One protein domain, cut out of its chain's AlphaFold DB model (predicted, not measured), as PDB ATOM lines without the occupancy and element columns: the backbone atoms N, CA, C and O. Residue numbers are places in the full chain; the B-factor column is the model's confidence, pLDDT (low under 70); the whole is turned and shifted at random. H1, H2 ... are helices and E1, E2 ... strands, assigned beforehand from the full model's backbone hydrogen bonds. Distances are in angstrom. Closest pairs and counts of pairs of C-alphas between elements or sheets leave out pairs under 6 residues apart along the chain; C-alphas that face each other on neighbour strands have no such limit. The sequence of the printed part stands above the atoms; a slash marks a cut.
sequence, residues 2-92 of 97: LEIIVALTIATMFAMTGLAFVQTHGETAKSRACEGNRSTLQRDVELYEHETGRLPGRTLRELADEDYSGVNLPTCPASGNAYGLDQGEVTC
ATOM      1  N   LEU A   2     -34.120  61.057 -29.479       88.50
ATOM      2  CA  LEU A   2     -33.462  61.970 -28.528       88.50
ATOM      3  C   LEU A   2     -33.612  61.517 -27.063       88.50
ATOM      4  O   LEU A   2     -32.636  61.483 -26.329       88.50
ATOM      5  N   GLU A   3     -34.800  61.049 -26.682       87.81
ATOM      6  CA  GLU A   3     -35.077  60.474 -25.356       87.81
ATOM      7  C   GLU A   3     -34.196  59.258 -25.022       87.81
ATOM      8  O   GLU A   3     -33.662  59.160 -23.922       87.81
ATOM      9  N   ILE A   4     -33.963  58.374 -25.998       90.88
ATOM     10  CA  ILE A   4     -33.110  57.190 -25.824       90.88
ATOM     11  C   ILE A   4     -31.644  57.611 -25.683       90.88
ATOM     12  O   ILE A   4     -30.932  57.085 -24.834       90.88
ATOM     13  N   ILE A   5     -31.194  58.590 -26.474       91.69
ATOM     14  CA  ILE A   5     -29.827  59.119 -26.386       91.69
ATOM     15  C   ILE A   5     -29.599  59.760 -25.011       91.69
ATOM     16  O   ILE A   5     -28.609  59.450 -24.354       91.69
ATOM     17  N   VAL A   6     -30.538  60.584 -24.535       93.62
ATOM     18  CA  VAL A   6     -30.453  61.221 -23.212       93.62
ATOM     19  C   VAL A   6     -30.449  60.170 -22.099       93.62
ATOM     20  O   VAL A   6     -29.564  60.198 -21.243       93.62
ATOM     21  N   ALA A   7     -31.350  59.186 -22.140       92.62
ATOM     22  CA  ALA A   7     -31.386  58.107 -21.154       92.62
ATOM     23  C   ALA A   7     -30.068  57.309 -21.106       92.62
ATOM     24  O   ALA A   7     -29.541  57.050 -20.024       92.62
ATOM     25  N   LEU A   8     -29.487  56.983 -22.266       90.94
ATOM     26  CA  LEU A   8     -28.206  56.275 -22.355       90.94
ATOM     27  C   LEU A   8     -27.037  57.110 -21.817       90.94
ATOM     28  O   LEU A   8     -26.173  56.576 -21.118       90.94
ATOM     29  N   THR A   9     -27.010  58.419 -22.081       90.25
ATOM     30  CA  THR A   9     -25.958  59.294 -21.535       90.25
ATOM     31  C   THR A   9     -26.006  59.371 -20.010       90.25
ATOM     32  O   THR A   9     -24.974  59.254 -19.356       90.25
ATOM     33  N   ILE A  10     -27.202  59.468 -19.426       91.38
ATOM     34  CA  ILE A  10     -27.375  59.510 -17.971       91.38
ATOM     35  C   ILE A  10     -26.992  58.158 -17.347       91.38
ATOM     36  O   ILE A  10     -26.241  58.117 -16.372       91.38
ATOM     37  N   ALA A  11     -27.441  57.044 -17.933       90.94
ATOM     38  CA  ALA A  11     -27.131  55.702 -17.439       90.94
ATOM     39  C   ALA A  11     -25.621  55.407 -17.445       90.94
ATOM     40  O   ALA A  11     -25.085  54.879 -16.471       90.94
ATOM     41  N   THR A  12     -24.921  55.783 -18.517       90.62
ATOM     42  CA  THR A  12     -23.467  55.582 -18.626       90.62
ATOM     43  C   THR A  12     -22.680  56.454 -17.651       90.62
ATOM     44  O   THR A  12     -21.723  55.963 -17.056       90.62
ATOM     45  N   MET A  13     -23.102  57.701 -17.408       89.69
ATOM     46  CA  MET A  13     -22.499  58.550 -16.373       89.69
ATOM     47  C   MET A  13     -22.599  57.910 -14.985       89.69
ATOM     48  O   MET A  13     -21.579  57.755 -14.314       89.69
ATOM     49  N   PHE A  14     -23.792  57.464 -14.576       89.19
ATOM     50  CA  PHE A  14     -23.970  56.809 -13.276       89.19
ATOM     51  C   PHE A  14     -23.180  55.504 -13.158       89.19
ATOM     52  O   PHE A  14     -22.578  55.248 -12.114       89.19
ATOM     53  N   ALA A  15     -23.132  54.700 -14.225       88.62
ATOM     54  CA  ALA A  15     -22.344  53.472 -14.246       88.62
ATOM     55  C   ALA A  15     -20.847  53.753 -14.027       88.62
ATOM     56  O   ALA A  15     -20.212  53.096 -13.203       88.62
ATOM     57  N   MET A  16     -20.292  54.762 -14.705       86.44
ATOM     58  CA  MET A  16     -18.885  55.141 -14.546       86.44
ATOM     59  C   MET A  16     -18.578  55.651 -13.134       86.44
ATOM     60  O   MET A  16     -17.588  55.227 -12.539       86.44
ATOM     61  N   THR A  17     -19.427  56.513 -12.564       82.75
ATOM     62  CA  THR A  17     -19.230  57.019 -11.195       82.75
ATOM     63  C   THR A  17     -19.313  55.899 -10.159       82.75
ATOM     64  O   THR A  17     -18.479  55.844  -9.255       82.75
ATOM     65  N   GLY A  18     -20.270  54.979 -10.307       78.00
ATOM     66  CA  GLY A  18     -20.400  53.822  -9.421       78.00
ATOM     67  C   GLY A  18     -19.161  52.926  -9.448       78.00
ATOM     68  O   GLY A  18     -18.652  52.546  -8.395       78.00
ATOM     69  N   LEU A  19     -18.624  52.645 -10.639       76.06
ATOM     70  CA  LEU A  19     -17.398  51.855 -10.792       76.06
ATOM     71  C   LEU A  19     -16.181  52.552 -10.174       76.06
ATOM     72  O   LEU A  19     -15.430  51.914  -9.439       76.06
ATOM     73  N   ALA A  20     -16.012  53.854 -10.422       71.25
ATOM     74  CA  ALA A  20     -14.899  54.623  -9.871       71.25
ATOM     75  C   ALA A  20     -14.912  54.629  -8.333       71.25
ATOM     76  O   ALA A  20     -13.874  54.436  -7.706       71.25
ATOM     77  N   PHE A  21     -16.090  54.784  -7.722       74.06
ATOM     78  CA  PHE A  21     -16.253  54.749  -6.270       74.06
ATOM     79  C   PHE A  21     -15.877  53.383  -5.674       74.06
ATOM     80  O   PHE A  21     -15.113  53.301  -4.715       74.06
ATOM     81  N   VAL A  22     -16.360  52.285  -6.259       74.81
ATOM     82  CA  VAL A  22     -16.038  50.934  -5.769       74.81
ATOM     83  C   VAL A  22     -14.539  50.642  -5.881       74.81
ATOM     84  O   VAL A  22     -13.958  50.054  -4.969       74.81
ATOM     85  N   GLN A  23     -13.896  51.084  -6.963       72.81
ATOM     86  CA  GLN A  23     -12.461  50.883  -7.171       72.81
ATOM     87  C   GLN A  23     -11.612  51.633  -6.137       72.81
ATOM     88  O   GLN A  23     -10.724  51.033  -5.534       72.81
ATOM     89  N   THR A  24     -11.897  52.911  -5.867       69.69
ATOM     90  CA  THR A  24     -11.106  53.712  -4.914       69.69
ATOM     91  C   THR A  24     -11.227  53.204  -3.476       69.69
ATOM     92  O   THR A  24     -10.224  53.099  -2.761       69.69
ATOM     93  N   HIS A  25     -12.437  52.826  -3.053       73.56
ATOM     94  CA  HIS A  25     -12.654  52.227  -1.737       73.56
ATOM     95  C   HIS A  25     -12.034  50.830  -1.625       73.56
ATOM     96  O   HIS A  25     -11.467  50.504  -0.581       73.56
ATOM     97  N   GLY A  26     -12.078  50.037  -2.700       76.81
ATOM     98  CA  GLY A  26     -11.455  48.716  -2.760       76.81
ATOM     99  C   GLY A  26      -9.938  48.767  -2.582       76.81
ATOM    100  O   GLY A  26      -9.397  48.042  -1.749       76.81
ATOM    101  N   GLU A  27      -9.246  49.654  -3.299       82.94
ATOM    102  CA  GLU A  27      -7.785  49.791  -3.192       82.94
ATOM    103  C   GLU A  27      -7.351  50.301  -1.811       82.94
ATOM    104  O   GLU A  27      -6.421  49.764  -1.206       82.94
ATOM    105  N   THR A  28      -8.086  51.263  -1.246       85.06
ATOM    106  CA  THR A  28      -7.819  51.764   0.112       85.06
ATOM    107  C   THR A  28      -8.006  50.667   1.164       85.06
ATOM    108  O   THR A  28      -7.192  50.531   2.078       85.06
ATOM    109  N   ALA A  29      -9.061  49.857   1.040       86.75
ATOM    110  CA  ALA A  29      -9.315  48.746   1.951       86.75
ATOM    111  C   ALA A  29      -8.222  47.672   1.857       86.75
ATOM    112  O   ALA A  29      -7.744  47.201   2.888       86.75
ATOM    113  N   LYS A  30      -7.777  47.327   0.642       88.94
ATOM    114  CA  LYS A  30      -6.673  46.380   0.425       88.94
ATOM    115  C   LYS A  30      -5.366  46.869   1.047       88.94
ATOM    116  O   LYS A  30      -4.675  46.076   1.676       88.94
ATOM    117  N   SER A  31      -5.041  48.155   0.899       88.88
ATOM    118  CA  SER A  31      -3.838  48.754   1.493       88.88
ATOM    119  C   SER A  31      -3.873  48.680   3.025       88.88
ATOM    120  O   SER A  31      -2.966  48.111   3.631       88.88
ATOM    121  N   ARG A  32      -4.982  49.100   3.649       89.44
ATOM    122  CA  ARG A  32      -5.161  48.994   5.109       89.44
ATOM    123  C   ARG A  32      -5.140  47.554   5.612       89.44
ATOM    124  O   ARG A  32      -4.590  47.281   6.674       89.44
ATOM    125  N   ALA A  33      -5.712  46.620   4.854       90.81
ATOM    126  CA  ALA A  33      -5.620  45.200   5.173       90.81
ATOM    127  C   ALA A  33      -4.167  44.702   5.107       90.81
ATOM    128  O   ALA A  33      -3.764  43.903   5.950       90.81
ATOM    129  N   CYS A  34      -3.354  45.204   4.164       91.62
ATOM    130  CA  CYS A  34      -1.937  44.852   4.118       91.62
ATOM    131  C   CYS A  34      -1.179  45.319   5.366       91.62
ATOM    132  O   CYS A  34      -0.361  44.553   5.880       91.62
ATOM    133  N   GLU A  35      -1.445  46.537   5.842       91.44
ATOM    134  CA  GLU A  35      -0.858  47.090   7.072       91.44
ATOM    135  C   GLU A  35      -1.309  46.318   8.316       91.44
ATOM    136  O   GLU A  35      -0.483  45.975   9.160       91.44
ATOM    137  N   GLY A  36      -2.600  45.983   8.404       92.19
ATOM    138  CA  GLY A  36      -3.146  45.174   9.494       92.19
ATOM    139  C   GLY A  36      -2.478  43.803   9.581       92.19
ATOM    140  O   GLY A  36      -1.967  43.434  10.635       92.19
ATOM    141  N   ASN A  37      -2.390  43.091   8.455       92.81
ATOM    142  CA  ASN A  37      -1.707  41.799   8.383       92.81
ATOM    143  C   ASN A  37      -0.221  41.911   8.753       92.81
ATOM    144  O   ASN A  37       0.282  41.064   9.484       92.81
ATOM    145  N   ARG A  38       0.477  42.964   8.300       92.75
ATOM    146  CA  ARG A  38       1.869  43.222   8.700       92.75
ATOM    147  C   ARG A  38       1.986  43.394  10.213       92.75
ATOM    148  O   ARG A  38       2.873  42.801  10.811       92.75
ATOM    149  N   SER A  39       1.113  44.196  10.824       92.88
ATOM    150  CA  SER A  39       1.148  44.439  12.270       92.88
ATOM    151  C   SER A  39       0.855  43.175  13.076       92.88
ATOM    152  O   SER A  39       1.497  42.970  14.101       92.88
ATOM    153  N   THR A  40      -0.073  42.329  12.624       93.75
ATOM    154  CA  THR A  40      -0.336  41.029  13.255       93.75
ATOM    155  C   THR A  40       0.882  40.118  13.151       93.75
ATOM    156  O   THR A  40       1.378  39.665  14.175       93.75
ATOM    157  N   LEU A  41       1.436  39.948  11.946       94.38
ATOM    158  CA  LEU A  41       2.636  39.133  11.738       94.38
ATOM    159  C   LEU A  41       3.826  39.632  12.562       94.38
ATOM    160  O   LEU A  41       4.602  38.825  13.052       94.38
ATOM    161  N   GLN A  42       3.979  40.947  12.737       95.25
ATOM    162  CA  GLN A  42       5.043  41.504  13.573       95.25
ATOM    163  C   GLN A  42       4.905  41.065  15.037       95.25
ATOM    164  O   GLN A  42       5.902  40.717  15.661       95.25
ATOM    165  N   ARG A  43       3.681  41.025  15.577       95.31
ATOM    166  CA  ARG A  43       3.440  40.520  16.940       95.31
ATOM    167  C   ARG A  43       3.766  39.037  17.051       95.31
ATOM    168  O   ARG A  43       4.346  38.624  18.047       95.31
ATOM    169  N   ASP A  44       3.436  38.262  16.025       95.31
ATOM    170  CA  ASP A  44       3.733  36.830  15.987       95.31
ATOM    171  C   ASP A  44       5.248  36.576  15.901       95.31
ATOM    172  O   ASP A  44       5.764  35.681  16.566       95.31
ATOM    173  N   VAL A  45       5.987  37.402  15.149       95.88
ATOM    174  CA  VAL A  45       7.462  37.398  15.131       95.88
ATOM    175  C   VAL A  45       8.025  37.680  16.524       95.88
ATOM    176  O   VAL A  45       8.906  36.951  16.976       95.88
ATOM    177  N   GLU A  46       7.529  38.723  17.193       95.19
ATOM    178  CA  GLU A  46       7.969  39.108  18.540       95.19
ATOM    179  C   GLU A  46       7.673  38.006  19.563       95.19
ATOM    180  O   GLU A  46       8.515  37.703  20.409       95.19
ATOM    181  N   LEU A  47       6.506  37.364  19.463       94.94
ATOM    182  CA  LEU A  47       6.134  36.236  20.312       94.94
ATOM    183  C   LEU A  47       7.042  35.025  20.061       94.94
ATOM    184  O   LEU A  47       7.589  34.461  21.006       94.94
ATOM    185  N   TYR A  48       7.271  34.668  18.798       95.25
ATOM    186  CA  TYR A  48       8.166  33.573  18.432       95.25
ATOM    187  C   TYR A  48       9.604  33.822  18.909       95.25
ATOM    188  O   TYR A  48      10.264  32.911  19.415       95.25
ATOM    189  N   GLU A  49      10.104  35.053  18.779       95.94
ATOM    190  CA  GLU A  49      11.420  35.430  19.299       95.94
ATOM    191  C   GLU A  49      11.465  35.328  20.824       95.94
ATOM    192  O   GLU A  49      12.440  34.808  21.372       95.94
ATOM    193  N   HIS A  50      10.407  35.760  21.509       95.81
ATOM    194  CA  HIS A  50      10.301  35.657  22.959       95.81
ATOM    195  C   HIS A  50      10.339  34.201  23.451       95.81
ATOM    196  O   HIS A  50      11.019  33.902  24.432       95.81
ATOM    197  N   GLU A  51       9.650  33.291  22.765       96.19
ATOM    198  CA  GLU A  51       9.528  31.887  23.171       96.19
ATOM    199  C   GLU A  51      10.735  31.036  22.768       96.19
ATOM    200  O   GLU A  51      11.176  30.168  23.523       96.19
ATOM    201  N   THR A  52      11.288  31.276  21.579       95.00
ATOM    202  CA  THR A  52      12.361  30.443  21.017       95.00
ATOM    203  C   THR A  52      13.753  31.053  21.174       95.00
ATOM    204  O   THR A  52      14.753  30.363  20.961       95.00
ATOM    205  N   GLY A  53      13.838  32.339  21.526       95.38
ATOM    206  CA  GLY A  53      15.086  33.099  21.607       95.38
ATOM    207  C   GLY A  53      15.731  33.390  20.248       95.38
ATOM    208  O   GLY A  53      16.911  33.742  20.198       95.38
ATOM    209  N   ARG A  54      15.009  33.194  19.138       94.12
ATOM    210  CA  ARG A  54      15.501  33.416  17.771       94.12
ATOM    211  C   ARG A  54      14.416  34.018  16.886       94.12
ATOM    212  O   ARG A  54      13.244  33.698  17.029       94.12
ATOM    213  N   LEU A  55      14.823  34.815  15.904       94.12
ATOM    214  CA  LEU A  55      13.911  35.304  14.874       94.12
ATOM    215  C   LEU A  55      13.476  34.168  13.926       94.12
ATOM    216  O   LEU A  55      14.264  33.247  13.666       94.12
ATOM    217  N   PRO A  56      12.250  34.232  13.372       94.12
ATOM    218  CA  PRO A  56      11.825  33.323  12.320       94.12
ATOM    219  C   PRO A  56      12.595  33.592  11.019       94.12
ATOM    220  O   PRO A  56      13.302  34.593  10.859       94.12
ATOM    221  N   GLY A  57      12.483  32.673  10.063       93.38
ATOM    222  CA  GLY A  57      13.129  32.799   8.767       93.38
ATOM    223  C   GLY A  57      12.561  33.957   7.945       93.38
ATOM    224  O   GLY A  57      11.468  34.467   8.188       93.38
ATOM    225  N   ARG A  58      13.276  34.340   6.879       92.69
ATOM    226  CA  ARG A  58      12.862  35.433   5.973       92.69
ATOM    227  C   ARG A  58      11.481  35.247   5.350       92.69
ATOM    228  O   ARG A  58      10.872  36.228   4.948       92.69
ATOM    229  N   THR A  59      11.015  34.009   5.230       91.06
ATOM    230  CA  THR A  59       9.707  33.672   4.656       91.06
ATOM    231  C   THR A  59       8.608  33.547   5.708       91.06
ATOM    232  O   THR A  59       7.498  33.180   5.342       91.06
ATOM    233  N   LEU A  60       8.919  33.774   6.991       93.12
ATOM    234  CA  LEU A  60       7.995  33.643   8.124       93.12
ATOM    235  C   LEU A  60       7.343  32.256   8.242       93.12
ATOM    236  O   LEU A  60       6.306  32.112   8.877       93.12
ATOM    237  N   ARG A  61       7.926  31.219   7.624       92.12
ATOM    238  CA  ARG A  61       7.276  29.902   7.499       92.12
ATOM    239  C   ARG A  61       7.114  29.213   8.851       92.12
ATOM    240  O   ARG A  61       6.228  28.389   9.008       92.12
ATOM    241  N   GLU A  62       7.957  29.569   9.806       91.75
ATOM    242  CA  GLU A  62       7.892  29.131  11.193       91.75
ATOM    243  C   GLU A  62       6.650  29.658  11.928       91.75
ATOM    244  O   GLU A  62       6.238  29.041  12.897       91.75
ATOM    245  N   LEU A  63       6.037  30.748  11.450       92.38
ATOM    246  CA  LEU A  63       4.794  31.297  12.005       92.38
ATOM    247  C   LEU A  63       3.534  30.673  11.387       92.38
ATOM    248  O   LEU A  63       2.426  30.994  11.809       92.38
ATOM    249  N   ALA A  64       3.684  29.807  10.377       91.06
ATOM    250  CA  ALA A  64       2.575  29.093   9.740       91.06
ATOM    251  C   ALA A  64       2.113  27.901  10.602       91.06
ATOM    252  O   ALA A  64       2.127  26.751  10.157       91.06
ATOM    253  N   ASP A  65       1.761  28.191  11.850       89.25
ATOM    254  CA  ASP A  65       1.375  27.244  12.891       89.25
ATOM    255  C   ASP A  65       0.131  27.764  13.636       89.25
ATOM    256  O   ASP A  65      -0.136  28.970  13.633       89.25
ATOM    257  N   GLU A  66      -0.655  26.869  14.239       88.38
ATOM    258  CA  GLU A  66      -1.872  27.234  14.981       88.38
ATOM    259  C   GLU A  66      -1.584  28.117  16.203       88.38
ATOM    260  O   GLU A  66      -2.454  28.898  16.586       88.38
ATOM    261  N   ASP A  67      -0.369  28.056  16.753       87.94
ATOM    262  CA  ASP A  67       0.047  28.872  17.901       87.94
ATOM    263  C   ASP A  67       0.346  30.345  17.537       87.94
ATOM    264  O   ASP A  67       0.376  31.204  18.421       87.94
ATOM    265  N   TYR A  68       0.524  30.661  16.246       88.81
ATOM    266  CA  TYR A  68       0.874  32.005  15.760       88.81
ATOM    267  C   TYR A  68      -0.127  32.511  14.705       88.81
ATOM    268  O   TYR A  68      -1.246  32.912  15.026       88.81
ATOM    269  N   SER A  69       0.248  32.491  13.421       86.94
ATOM    270  CA  SER A  69      -0.525  33.098  12.329       86.94
ATOM    271  C   SER A  69      -1.547  32.146  11.689       86.94
ATOM    272  O   SER A  69      -2.253  32.531  10.751       86.94
ATOM    273  N   GLY A  70      -1.631  30.906  12.172       86.62
ATOM    274  CA  GLY A  70      -2.427  29.825  11.604       86.62
ATOM    275  C   GLY A  70      -1.712  29.070  10.479       86.62
ATOM    276  O   GLY A  70      -0.630  29.432  10.026       86.62
ATOM    277  N   VAL A  71      -2.362  28.018   9.972       83.44
ATOM    278  CA  VAL A  71      -1.789  27.067   8.991       83.44
ATOM    279  C   VAL A  71      -1.295  27.732   7.696       83.44
ATOM    280  O   VAL A  71      -0.424  27.200   7.011       83.44
ATOM    281  N   ASN A  72      -1.852  28.891   7.330       86.62
ATOM    282  CA  ASN A  72      -1.470  29.618   6.124       86.62
ATOM    283  C   ASN A  72      -1.144  31.071   6.453       86.62
ATOM    284  O   ASN A  72      -1.982  31.797   6.983       86.62
ATOM    285  N   LEU A  73       0.037  31.517   6.028       90.44
ATOM    286  CA  LEU A  73       0.405  32.923   6.106       90.44
ATOM    287  C   LEU A  73      -0.473  33.764   5.169       90.44
ATOM    288  O   LEU A  73      -0.700  33.373   4.017       90.44
ATOM    289  N   PRO A  74      -0.932  34.944   5.613       91.12
ATOM    290  CA  PRO A  74      -1.664  35.850   4.749       91.12
ATOM    291  C   PRO A  74      -0.756  36.402   3.641       91.12
ATOM    292  O   PRO A  74       0.451  36.560   3.805       91.12
ATOM    293  N   THR A  75      -1.356  36.774   2.514       91.75
ATOM    294  CA  THR A  75      -0.709  37.563   1.451       91.75
ATOM    295  C   THR A  75      -1.247  38.989   1.465       91.75
ATOM    296  O   THR A  75      -2.403  39.196   1.836       91.75
ATOM    297  N   CYS A  76      -0.467  39.978   1.028       90.44
ATOM    298  CA  CYS A  76      -0.943  41.363   0.951       90.44
ATOM    299  C   CYS A  76      -2.039  41.504  -0.121       90.44
ATOM    300  O   CYS A  76      -1.733  41.343  -1.303       90.44
ATOM    301  N   PRO A  77      -3.291  41.869   0.227       89.50
ATOM    302  CA  PRO A  77      -4.388  41.945  -0.745       89.50
ATOM    303  C   PRO A  77      -4.197  42.984  -1.860       89.50
ATOM    304  O   PRO A  77      -4.841  42.883  -2.901       89.50
ATOM    305  N   ALA A  78      -3.336  43.988  -1.649       88.00
ATOM    306  CA  ALA A  78      -3.046  45.022  -2.642       88.00
ATOM    307  C   ALA A  78      -2.114  44.529  -3.763       88.00
ATOM    308  O   ALA A  78      -2.275  44.933  -4.908       88.00
ATOM    309  N   SER A  79      -1.156  43.645  -3.454       86.62
ATOM    310  CA  SER A  79      -0.169  43.156  -4.435       86.62
ATOM    311  C   SER A  79      -0.239  41.662  -4.735       86.62
ATOM    312  O   SER A  79       0.357  41.215  -5.708       86.62
ATOM    313  N   GLY A  80      -0.920  40.883  -3.895       86.25
ATOM    314  CA  GLY A  80      -0.913  39.421  -3.937       86.25
ATOM    315  C   GLY A  80       0.395  38.784  -3.456       86.25
ATOM    316  O   GLY A  80       0.503  37.562  -3.455       86.25
ATOM    317  N   ASN A  81       1.387  39.576  -3.039       89.81
ATOM    318  CA  ASN A  81       2.682  39.051  -2.624       89.81
ATOM    319  C   ASN A  81       2.678  38.588  -1.162       89.81
ATOM    320  O   ASN A  81       1.954  39.128  -0.318       89.81
ATOM    321  N   ALA A  82       3.537  37.613  -0.863       91.69
ATOM    322  CA  ALA A  82       3.809  37.174   0.499       91.69
ATOM    323  C   ALA A  82       4.586  38.238   1.293       91.69
ATOM    324  O   ALA A  82       5.328  39.045   0.724       91.69
ATOM    325  N   TYR A  83       4.420  38.209   2.614       92.81
ATOM    326  CA  TYR A  83       5.241  38.983   3.541       92.81
ATOM    327  C   TYR A  83       6.593  38.305   3.751       92.81
ATOM    328  O   TYR A  83       6.737  37.097   3.558       92.81
ATOM    329  N   GLY A  84       7.581  39.088   4.166       93.06
ATOM    330  CA  GLY A  84       8.880  38.563   4.567       93.06
ATOM    331  C   GLY A  84       9.426  39.273   5.793       93.06
ATOM    332  O   GLY A  84       8.886  40.289   6.215       93.06
ATOM    333  N   LEU A  85      10.516  38.752   6.342       93.06
ATOM    334  CA  LEU A  85      11.233  39.361   7.459       93.06
ATOM    335  C   LEU A  85      12.541  39.995   6.976       93.06
ATOM    336  O   LEU A  85      13.368  39.314   6.360       93.06
ATOM    337  N   ASP A  86      12.755  41.268   7.305       91.62
ATOM    338  CA  ASP A  86      14.035  41.958   7.142       91.62
ATOM    339  C   ASP A  86      14.471  42.562   8.477       91.62
ATOM    340  O   ASP A  86      13.789  43.418   9.026       91.62
ATOM    341  N   GLN A  87      15.617  42.121   9.002       87.38
ATOM    342  CA  GLN A  87      16.210  42.654  10.241       87.38
ATOM    343  C   GLN A  87      15.255  42.669  11.457       87.38
ATOM    344  O   GLN A  87      15.329  43.570  12.285       87.38
ATOM    345  N   GLY A  88      14.370  41.672  11.570       87.38
ATOM    346  CA  GLY A  88      13.388  41.577  12.665       87.38
ATOM    347  C   GLY A  88      12.079  42.331  12.410       87.38
ATOM    348  O   GLY A  88      11.177  42.292  13.240       87.38
ATOM    349  N   GLU A  89      11.942  42.964  11.247       90.94
ATOM    350  CA  GLU A  89      10.748  43.700  10.859       90.94
ATOM    351  C   GLU A  89      10.020  43.006   9.702       90.94
ATOM    352  O   GLU A  89      10.620  42.630   8.687       90.94
ATOM    353  N   VAL A  90       8.706  42.834   9.840       92.62
ATOM    354  CA  VAL A  90       7.866  42.287   8.775       92.62
ATOM    355  C   VAL A  90       7.734  43.317   7.661       92.62
ATOM    356  O   VAL A  90       7.293  44.446   7.865       92.62
ATOM    357  N   THR A  91       8.076  42.909   6.448       90.81
ATOM    358  CA  THR A  91       8.053  43.738   5.246       90.81
ATOM    359  C   THR A  91       6.968  43.276   4.285       90.81
ATOM    360  O   THR A  91       6.713  42.083   4.100       90.81
ATOM    361  N   CYS A  92       6.324  44.255   3.657       84.12
ATOM    362  CA  CYS A  92       5.382  44.051   2.571       84.12
ATOM    363  C   CYS A  92       5.980  44.636   1.282       84.12
ATOM    364  O   CYS A  92       6.357  45.810   1.290       84.12
TER     365      CYS A  92
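What this domain is: This is residues 2 to 92 of the 97 residues of the protein "Exogenous DNA-binding protein" of Rhodopirellula islandica (UniProt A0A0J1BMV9). One very long helix, H1, makes the long axis; its residues 2 to 25 stick out alone, and the rest of the printed part folds back along its other half as a long loop and a small hairpin, E1 and E2. The printed part has 91 residues, in the order H1, E1, E2, with an antiparallel sheet E1 - E2, and is mostly helix. It is an extended rod, radius of gyration of the C-alphas 21.1 A, spanning 75 by 24 by 16 A.

How they stand to each other: In H1, residues 2 to 52, every O i to N i+4 pair is within hydrogen-bond range. E1, residues 84 to 86, and E2, residues 89 to 91, form an antiparallel hairpin at 133 degrees, with N 84 and O 91 3.1 A apart and N 91 and O 84 2.8 A apart. H1 and E2 have 6 pairs of C-alphas within 8 A, the closest those of Gln 42 and Val 90, 5.6 A apart. H1 and E1 are near each other, with 5 pairs within 10 A.

Where its parts are: H1 runs 74.5 A from C-alpha 2 at (-33.462, 61.970, -28.528) to C-alpha 52 at (12.361, 30.443, 21.017). E2 ends at C-alpha 91, (8.053, 43.738, 5.246).

The domain as a whole: The printed part has no cut. The link from H1 to E1 is long, 31 residues. Without residues 2 to 25 the body spans 39 by 24 by 15 A. Residue 24 has pLDDT under 70.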